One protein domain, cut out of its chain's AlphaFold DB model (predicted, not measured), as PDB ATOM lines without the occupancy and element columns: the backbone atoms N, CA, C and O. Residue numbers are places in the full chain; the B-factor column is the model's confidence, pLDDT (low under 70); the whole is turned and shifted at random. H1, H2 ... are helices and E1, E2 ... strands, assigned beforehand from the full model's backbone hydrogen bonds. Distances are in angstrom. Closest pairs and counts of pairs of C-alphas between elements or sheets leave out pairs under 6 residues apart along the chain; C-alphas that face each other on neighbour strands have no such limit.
ATOM      1  N   HIS A 139     118.267 192.877 158.452       88.75
ATOM      2  CA  HIS A 139     118.012 191.618 159.154       88.75
ATOM      3  C   HIS A 139     118.045 190.424 158.204       88.75
ATOM      4  O   HIS A 139     118.703 189.432 158.500       88.75
ATOM      5  N   TYR A 140     117.447 190.550 157.017       92.19
ATOM      6  CA  TYR A 140     117.503 189.516 155.988       92.19
ATOM      7  C   TYR A 140     118.938 189.132 155.608       92.19
ATOM      8  O   TYR A 140     119.257 187.952 155.507       92.19
ATOM      9  N   ARG A 141     119.832 190.116 155.444       90.69
ATOM     10  CA  ARG A 141     121.251 189.841 155.159       90.69
ATOM     11  C   ARG A 141     121.941 189.106 156.301       90.69
ATOM     12  O   ARG A 141     122.781 188.253 156.038       90.69
ATOM     13  N   GLN A 142     121.605 189.436 157.544       89.00
ATOM     14  CA  GLN A 142     122.213 188.803 158.715       89.00
ATOM     15  C   GLN A 142     121.768 187.348 158.905       89.00
ATOM     16  O   GLN A 142     122.537 186.571 159.462       89.00
ATOM     17  N   LEU A 143     120.587 186.964 158.399       90.38
ATOM     18  CA  LEU A 143     120.147 185.561 158.371       90.38
ATOM     19  C   LEU A 143     121.054 184.671 157.507       90.38
ATOM     20  O   LEU A 143     121.009 183.453 157.636       90.38
ATOM     21  N   ASN A 144     121.841 185.257 156.592       91.44
ATOM     22  CA  ASN A 144     122.747 184.536 155.690       91.44
ATOM     23  C   ASN A 144     122.084 183.324 154.993       91.44
ATOM     24  O   ASN A 144     122.692 182.269 154.793       91.44
ATOM     25  N   THR A 145     120.808 183.489 154.648       94.94
ATOM     26  CA  THR A 145     119.941 182.451 154.096       94.94
ATOM     27  C   THR A 145     119.121 183.061 152.974       94.94
ATOM     28  O   THR A 145     118.536 184.134 153.136       94.94
ATOM     29  N   GLN A 146     119.089 182.396 151.822       96.38
ATOM     30  CA  GLN A 146     118.256 182.826 150.709       96.38
ATOM     31  C   GLN A 146     116.834 182.322 150.934       96.38
ATOM     32  O   GLN A 146     116.613 181.128 151.121       96.38
ATOM     33  N   LEU A 147     115.877 183.247 150.921       96.62
ATOM     34  CA  LEU A 147     114.455 182.954 151.039       96.62
ATOM     35  C   LEU A 147     113.746 183.468 149.793       96.62
ATOM     36  O   LEU A 147     113.731 184.675 149.537       96.62
ATOM     37  N   GLN A 148     113.145 182.560 149.029       96.06
ATOM     38  CA  GLN A 148     112.396 182.904 147.823       96.06
ATOM     39  C   GLN A 148     110.931 182.500 147.987       96.06
ATOM     40  O   GLN A 148     110.647 181.324 148.208       96.06
ATOM     41  N   PRO A 149     109.972 183.438 147.896       96.88
ATOM     42  CA  PRO A 149     108.559 183.088 147.912       96.88
ATOM     43  C   PRO A 149     108.222 182.146 146.752       96.88
ATOM     44  O   PRO A 149     108.466 182.469 145.588       96.88
ATOM     45  N   VAL A 150     107.623 181.000 147.066       97.19
ATOM     46  CA  VAL A 150     107.120 180.067 146.057       97.19
ATOM     47  C   VAL A 150     105.818 180.623 145.486       97.19
ATOM     48  O   VAL A 150     104.936 181.071 146.221       97.19
ATOM     49  N   ASN A 151     105.690 180.599 144.159       95.94
ATOM     50  CA  ASN A 151     104.476 181.034 143.471       95.94
ATOM     51  C   ASN A 151     103.276 180.175 143.906       95.94
ATOM     52  O   ASN A 151     103.318 178.955 143.782       95.94
ATOM     53  N   THR A 152     102.192 180.812 144.348       94.88
ATOM     54  CA  THR A 152     100.975 180.138 144.831       94.88
ATOM     55  C   THR A 152     100.283 179.282 143.771       94.88
ATOM     56  O   THR A 152      99.556 178.358 144.113       94.88
ATOM     57  N   ASN A 153     100.521 179.561 142.487       96.19
ATOM     58  CA  ASN A 153      99.967 178.793 141.370       96.19
ATOM     59  C   ASN A 153     100.877 177.639 140.910       96.19
ATOM     60  O   ASN A 153     100.618 177.050 139.861       96.19
ATOM     61  N   SER A 154     101.979 177.354 141.613       97.69
ATOM     62  CA  SER A 154     102.909 176.288 141.230       97.69
ATOM     63  C   SER A 154     102.471 174.915 141.751       97.69
ATOM     64  O   SER A 154     101.845 174.792 142.806       97.69
ATOM     65  N   ASP A 155     102.888 173.861 141.045       97.75
ATOM     66  CA  ASP A 155     102.695 172.474 141.491       97.75
ATOM     67  C   ASP A 155     103.385 172.191 142.835       97.75
ATOM     68  O   ASP A 155     102.940 171.344 143.612       97.75
ATOM     69  N   GLU A 156     104.487 172.891 143.118       96.62
ATOM     70  CA  GLU A 156     105.216 172.785 144.381       96.62
ATOM     71  C   GLU A 156     104.386 173.317 145.553       96.62
ATOM     72  O   GLU A 156     104.235 172.621 146.559       96.62
ATOM     73  N   PHE A 157     103.787 174.503 145.400       97.94
ATOM     74  CA  PHE A 157     102.914 175.082 146.419       97.94
ATOM     75  C   PHE A 157     101.714 174.169 146.687       97.94
ATOM     76  O   PHE A 157     101.448 173.816 147.838       97.94
ATOM     77  N   ALA A 158     101.047 173.706 145.623       97.81
ATOM     78  CA  ALA A 158      99.907 172.796 145.726       97.81
ATOM     79  C   ALA A 158     100.275 171.479 146.435       97.81
ATOM     80  O   ALA A 158      99.509 170.968 147.255       97.81
ATOM     81  N   ARG A 159     101.473 170.935 146.174       97.88
ATOM     82  CA  ARG A 159     101.964 169.723 146.844       97.88
ATOM     83  C   ARG A 159     102.189 169.942 148.338       97.88
ATOM     84  O   ARG A 159     101.843 169.066 149.128       97.88
ATOM     85  N   ILE A 160     102.762 171.079 148.729       98.00
ATOM     86  CA  ILE A 160     102.994 171.418 150.139       98.00
ATOM     87  C   ILE A 160     101.660 171.612 150.864       98.00
ATOM     88  O   ILE A 160     101.462 171.031 151.932       98.00
ATOM     89  N   GLU A 161     100.715 172.336 150.263       97.56
ATOM     90  CA  GLU A 161      99.367 172.519 150.811       97.56
ATOM     91  C   GLU A 161      98.645 171.175 150.998       97.56
ATOM     92  O   GLU A 161      98.091 170.886 152.067       97.56
ATOM     93  N   GLN A 162      98.720 170.299 149.994       97.75
ATOM     94  CA  GLN A 162      98.177 168.952 150.090       97.75
ATOM     95  C   GLN A 162      98.858 168.147 151.205       97.75
ATOM     96  O   GLN A 162      98.173 167.446 151.953       97.75
ATOM     97  N   TYR A 163     100.182 168.251 151.354       98.06
ATOM     98  CA  TYR A 163     100.919 167.525 152.386       98.06
ATOM     99  C   TYR A 163     100.519 167.978 153.798       98.06
ATOM    100  O   TYR A 163     100.278 167.125 154.656       98.06
ATOM    101  N   VAL A 164     100.346 169.288 154.022       97.38
ATOM    102  CA  VAL A 164      99.817 169.851 155.281       97.38
ATOM    103  C   VAL A 164      98.432 169.278 155.585       97.38
ATOM    104  O   VAL A 164      98.193 168.771 156.680       97.38
ATOM    105  N   LYS A 165      97.527 169.287 154.601       96.00
ATOM    106  CA  LYS A 165      96.155 168.796 154.772       96.00
ATOM    107  C   LYS A 165      96.090 167.296 155.067       96.00
ATOM    108  O   LYS A 165      95.328 166.878 155.935       96.00
ATOM    109  N   LEU A 166      96.862 166.486 154.341       97.12
ATOM    110  CA  LEU A 166      96.837 165.025 154.468       97.12
ATOM    111  C   LEU A 166      97.474 164.525 155.766       97.12
ATOM    112  O   LEU A 166      97.106 163.456 156.246       97.12
ATOM    113  N   THR A 167      98.421 165.278 156.325       96.81
ATOM    114  CA  THR A 167      99.140 164.895 157.549       96.81
ATOM    115  C   THR A 167      98.602 165.554 158.819       96.81
ATOM    116  O   THR A 167      99.209 165.418 159.882       96.81
ATOM    117  N   HIS A 168      97.442 166.220 158.753       96.56
ATOM    118  CA  HIS A 168      96.791 166.776 159.940       96.56
ATOM    119  C   HIS A 168      96.335 165.649 160.875       96.56
ATOM    120  O   HIS A 168      95.480 164.835 160.525       96.56
ATOM    121  N   GLY A 169      96.918 165.590 162.075       95.19
ATOM    122  CA  GLY A 169      96.645 164.528 163.041       95.19
ATOM    123  C   GLY A 169      95.170 164.482 163.447       95.19
ATOM    124  O   GLY A 169      94.597 165.496 163.843       95.19
ATOM    125  N   SER A 170      94.560 163.296 163.407       95.19
ATOM    126  CA  SER A 170      93.132 163.110 163.711       95.19
ATOM    127  C   SER A 170      92.746 163.480 165.148       95.19
ATOM    128  O   SER A 170      91.587 163.783 165.411       95.19
ATOM    129  N   THR A 171      93.709 163.487 166.074       96.38
ATOM    130  CA  THR A 171      93.530 163.897 167.475       96.38
ATOM    131  C   THR A 171      93.727 165.401 167.704       96.38
ATOM    132  O   THR A 171      93.397 165.902 168.776       96.38
ATOM    133  N   HIS A 172      94.247 166.148 166.727       93.19
ATOM    134  CA  HIS A 172      94.547 167.581 166.839       93.19
ATOM    135  C   HIS A 172      93.407 168.433 166.257       93.19
ATOM    136  O   HIS A 172      93.603 169.226 165.339       93.19
ATOM    137  N   THR A 173      92.185 168.258 166.763       94.88
ATOM    138  CA  THR A 173      90.974 168.907 166.219       94.88
ATOM    139  C   THR A 173      90.700 170.303 166.776       94.88
ATOM    140  O   THR A 173      89.769 170.966 166.325       94.88
ATOM    141  N   SER A 174      91.484 170.762 167.757       96.69
ATOM    142  CA  SER A 174      91.316 172.080 168.383       96.69
ATOM    143  C   SER A 174      91.680 173.248 167.462       96.69
ATOM    144  O   SER A 174      91.324 174.385 167.759       96.69
ATOM    145  N   TYR A 175      92.363 172.984 166.346       95.31
ATOM    146  CA  TYR A 175      92.741 173.985 165.356       95.31
ATOM    147  C   TYR A 175      92.693 173.419 163.933       95.31
ATOM    148  O   TYR A 175      92.690 172.207 163.711       95.31
ATOM    149  N   LYS A 176      92.677 174.333 162.962       94.75
ATOM    150  CA  LYS A 176      92.890 174.053 161.540       94.75
ATOM    151  C   LYS A 176      94.096 174.850 161.059       94.75
ATOM    152  O   LYS A 176      94.417 175.882 161.643       94.75
ATOM    153  N   LEU A 177      94.751 174.352 160.019       96.06
ATOM    154  CA  LEU A 177      95.901 175.001 159.401       96.06
ATOM    155  C   LEU A 177      95.506 175.551 158.031       96.06
ATOM    156  O   LEU A 177      94.813 174.880 157.268       96.06
ATOM    157  N   GLU A 178      95.971 176.759 157.741       95.75
ATOM    158  CA  GLU A 178      95.875 177.415 156.440       95.75
ATOM    159  C   GLU A 178      97.289 177.825 156.019       95.75
ATOM    160  O   GLU A 178      98.039 178.397 156.814       95.75
ATOM    161  N   VAL A 179      97.678 177.493 154.785       96.31
ATOM    162  CA  VAL A 179      99.006 177.823 154.261       96.31
ATOM    163  C   VAL A 179      98.974 179.241 153.697       96.31
ATOM    164  O   VAL A 179      98.497 179.471 152.594       96.31
ATOM    165  N   VAL A 180      99.501 180.195 154.465       94.69
ATOM    166  CA  VAL A 180      99.535 181.620 154.080       94.69
ATOM    167  C   VAL A 180     100.662 181.925 153.088       94.69
ATOM    168  O   VAL A 180     100.547 182.820 152.254       94.69
ATOM    169  N   GLY A 181     101.771 181.192 153.170       94.38
ATOM    170  CA  GLY A 181     102.923 181.389 152.303       94.38
ATOM    171  C   GLY A 181     103.900 180.229 152.398       94.38
ATOM    172  O   GLY A 181     103.996 179.563 153.430       94.38
ATOM    173  N   VAL A 182     104.622 180.003 151.307       97.12
ATOM    174  CA  VAL A 182     105.676 178.997 151.199       97.12
ATOM    175  C   VAL A 182     106.926 179.700 150.698       97.12
ATOM    176  O   VAL A 182     106.856 180.523 149.783       97.12
ATOM    177  N   PHE A 183     108.059 179.380 151.307       97.62
ATOM    178  CA  PHE A 183     109.359 179.902 150.920       97.62
ATOM    179  C   PHE A 183     110.269 178.728 150.588       97.62
ATOM    180  O   PHE A 183     110.342 177.774 151.363       97.62
ATOM    181  N   ASP A 184     110.947 178.817 149.451       96.81
ATOM    182  CA  ASP A 184     112.141 178.031 149.185       96.81
ATOM    183  C   ASP A 184     113.284 178.605 150.031       96.81
ATOM    184  O   ASP A 184     113.444 179.830 150.124       96.81
ATOM    185  N   VAL A 185     114.015 177.724 150.708       97.25
ATOM    186  CA  VAL A 185     115.000 178.067 151.736       97.25
ATOM    187  C   VAL A 185     116.336 177.449 151.364       97.25
ATOM    188  O   VAL A 185     116.496 176.231 151.390       97.25
ATOM    189  N   GLU A 186     117.327 178.295 151.100       96.75
ATOM    190  CA  GLU A 186     118.700 177.869 150.842       96.75
ATOM    191  C   GLU A 186     119.647 178.518 151.854       96.75
ATOM    192  O   GLU A 186     119.985 179.704 151.776       96.75
ATOM    193  N   ARG A 187     120.083 177.722 152.834       95.75
ATOM    194  CA  ARG A 187     121.054 178.145 153.846       95.75
ATOM    195  C   ARG A 187     122.477 178.020 153.318       95.75
ATOM    196  O   ARG A 187     122.817 177.042 152.645       95.75
ATOM    197  N   ALA A 188     123.336 178.967 153.693       92.00
ATOM    198  CA  ALA A 188     124.753 178.906 153.349       92.00
ATOM    199  C   ALA A 188     125.389 177.572 153.796       92.00
ATOM    200  O   ALA A 188     125.131 177.068 154.891       92.00
ATOM    201  N   ASP A 189     126.207 176.985 152.919       90.69
ATOM    202  CA  ASP A 189     126.959 175.737 153.122       90.69
ATOM    203  C   ASP A 189     126.126 174.468 153.407       90.69
ATOM    204  O   ASP A 189     126.688 173.378 153.554       90.69
ATOM    205  N   GLU A 190     124.792 174.542 153.490       93.50
ATOM    206  CA  GLU A 190     123.952 173.385 153.815       93.50
ATOM    207  C   GLU A 190     123.972 172.336 152.707       93.50
ATOM    208  O   GLU A 190     124.178 171.161 153.004       93.50
ATOM    209  N   LYS A 191     123.882 172.754 151.441       91.56
ATOM    210  CA  LYS A 191     123.986 171.854 150.285       91.56
ATOM    211  C   LYS A 191     125.307 171.082 150.272       91.56
ATOM    212  O   LYS A 191     125.298 169.858 150.222       91.56
ATOM    213  N   ALA A 192     126.435 171.781 150.416       91.06
ATOM    214  CA  ALA A 192     127.760 171.158 150.445       91.06
ATOM    215  C   ALA A 192     127.914 170.166 151.612       91.06
ATOM    216  O   ALA A 192     128.447 169.069 151.432       91.06
ATOM    217  N   ARG A 193     127.411 170.515 152.807       89.94
ATOM    218  CA  ARG A 193     127.389 169.592 153.955       89.94
ATOM    219  C   ARG A 193     126.498 168.386 153.675       89.94
ATOM    220  O   ARG A 193     126.909 167.262 153.949       89.94
ATOM    221  N   TYR A 194     125.299 168.608 153.143       90.25
ATOM    222  CA  TYR A 194     124.319 167.563 152.868       90.25
ATOM    223  C   TYR A 194     124.812 166.577 151.804       90.25
ATOM    224  O   TYR A 194     124.718 165.366 152.014       90.25
ATOM    225  N   ASP A 195     125.421 167.061 150.720       88.12
ATOM    226  CA  ASP A 195     125.966 166.232 149.640       88.12
ATOM    227  C   ASP A 195     126.989 165.215 150.174       88.12
ATOM    228  O   ASP A 195     126.911 164.030 149.839       88.12
ATOM    229  N   GLY A 196     127.851 165.629 151.113       84.75
ATOM    230  CA  GLY A 196     128.793 164.742 151.809       84.75
ATOM    231  C   GLY A 196     128.134 163.620 152.630       84.75
ATOM    232  O   GLY A 196     128.742 162.570 152.833       84.75
ATOM    233  N   TYR A 197     126.881 163.797 153.065       81.00
ATOM    234  CA  TYR A 197     126.099 162.777 153.776       81.00
ATOM    235  C   TYR A 197     125.272 161.872 152.846       81.00
ATOM    236  O   TYR A 197     124.959 160.737 153.220       81.00
ATOM    237  N   THR A 198     124.879 162.344 151.659       74.62
ATOM    238  CA  THR A 198     123.912 161.625 150.804       74.62
ATOM    239  C   THR A 198     124.483 160.431 150.052       74.62
ATOM    240  O   THR A 198     123.733 159.488 149.788       74.62
ATOM    241  N   ALA A 199     125.788 160.422 149.766       68.81
ATOM    242  CA  ALA A 199     126.438 159.371 148.977       68.81
ATOM    243  C   ALA A 199     126.240 157.946 149.546       68.81
ATOM    244  O   ALA A 199     126.396 156.970 148.820       68.81
ATOM    245  N   ALA A 200     125.847 157.816 150.822       64.88
ATOM    246  CA  ALA A 200     125.665 156.542 151.514       64.88
ATOM    247  C   ALA A 200     124.210 156.211 151.934       64.88
ATOM    248  O   ALA A 200     124.010 155.236 152.662       64.88
ATOM    249  N   ARG A 201     123.177 156.991 151.549       77.12
ATOM    250  CA  ARG A 201     121.799 156.801 152.073       77.12
ATOM    251  C   ARG A 201     120.697 156.811 151.004       77.12
ATOM    252  O   ARG A 201     120.579 157.745 150.216       77.12
ATOM    253  N   HIS A 202     119.836 155.788 151.045       82.25
ATOM    254  CA  HIS A 202     118.784 155.520 150.051       82.25
ATOM    255  C   HIS A 202     117.373 156.007 150.446       82.25
ATOM    256  O   HIS A 202     116.530 156.173 149.572       82.25
ATOM    257  N   ASN A 203     117.098 156.264 151.731       88.81
ATOM    258  CA  ASN A 203     115.768 156.660 152.221       88.81
ATOM    259  C   ASN A 203     115.712 158.160 152.563       88.81
ATOM    260  O   ASN A 203     115.834 158.544 153.726       88.81
ATOM    261  N   ARG A 204     115.584 159.015 151.543       89.31
ATOM    262  CA  ARG A 204     115.418 160.465 151.730       89.31
ATOM    263  C   ARG A 204     113.935 160.806 151.816       89.31
ATOM    264  O   ARG A 204     113.166 160.420 150.941       89.31
ATOM    265  N   GLN A 205     113.556 161.532 152.860       91.94
ATOM    266  CA  GLN A 205     112.173 161.909 153.135       91.94
ATOM    267  C   GLN A 205     112.086 163.403 153.440       91.94
ATOM    268  O   GLN A 205     112.987 163.961 154.066       91.94
ATOM    269  N   LEU A 206     110.985 164.025 153.018       94.06
ATOM    270  CA  LEU A 206     110.612 165.379 153.413       94.06
ATOM    271  C   LEU A 206     109.753 165.293 154.682       94.06
ATOM    272  O   LEU A 206     108.660 164.725 154.651       94.06
ATOM    273  N   LEU A 207     110.262 165.818 155.796       96.31
ATOM    274  CA  LEU A 207     109.642 165.719 157.119       96.31
ATOM    275  C   LEU A 207     109.337 167.107 157.691       96.31
ATOM    276  O   LEU A 207     110.025 168.077 157.385       96.31
ATOM    277  N   TRP A 208     108.328 167.180 158.557       96.88
ATOM    278  CA  TRP A 208     107.954 168.415 159.242       96.88
ATOM    279  C   TRP A 208     108.848 168.696 160.453       96.88
ATOM    280  O   TRP A 208     109.119 167.808 161.261       96.88
ATOM    281  N   HIS A 209     109.227 169.962 160.621       95.31
ATOM    282  CA  HIS A 209     109.834 170.486 161.839       95.31
ATOM    283  C   HIS A 209     109.099 171.763 162.258       95.31
ATOM    284  O   HIS A 209     109.090 172.749 161.524       95.31
ATOM    285  N   GLY A 210     108.454 171.729 163.426       93.94
ATOM    286  CA  GLY A 210     107.776 172.882 164.015       93.94
ATOM    287  C   GLY A 210     108.586 173.463 165.168       93.94
ATOM    288  O   GLY A 210     109.047 172.718 166.031       93.94
TER     289      GLY A 210
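AT A GLANCE: This is residues 139 to 210 of the 220 residues of the protein "Poly [ADP-ribose] polymerase" of Fasciola hepatica (UniProt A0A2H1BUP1). A loose, open frame is built on one narrow ribbon of two antiparallel strands, E1 and E2, with H2 off one end of it and H3 off the other. H1 sits beyond the start of E1, residues 169 to 175 stick out beyond H2, and the tail after H3, residues 199 to 210, swings back towards H2 round a largely empty middle. The printed part has 72 residues, with three named helices and two named strands in the order H1, E1, H2, E2, H3; the class is mixed, helices and strands, with under half of the residues in named elements. The whole is loose, with a radius of gyration of the C-alphas of 15.5 A and spans of 40 by 35 by 24 A.

HOW THE PARTS SIT: Start at H1, residues 139 to 142, which touches no helix; a tight link leads to E1, residues 145 to 149. Look across from E1 to E2, residues 183 to 187: the strands are antiparallel, at 166 degrees. C-alphas 145 and 187 face each other at 4.5 A, and N 146 and O 186 are within hydrogen-bond range at 2.8 A, as are N 184 and O 148 at 2.8 A. H2, residues 155 to 166, and H3, residues 190 to 198, are apart. In H2 every O i to N i+4 pair is within hydrogen-bond range, in H3 3 of 5; H1 is too short for such a pair.

IN THESE COORDINATES: Find C-alpha 139 at (118.012, 191.618, 159.154), where H1 begins its 5.1 A. E1 runs 13.0 A to C-alpha 149; H2 runs 16.1 A from C-alpha 155 at (102.695, 172.474, 141.491). E2 covers 12.2 A, and H3 runs 12.1 A to C-alpha 198 at (123.912, 161.625, 150.804).

THE WHOLE: The two C-alphas farthest apart, those of Ser 174 and Ala 199, are 42.1 A apart. The printed part has no cut, and the link from H2 to E2, 16 residues, is long. Mean pLDDT of the printed part is 93.0; residues 199 to 200 are under 70.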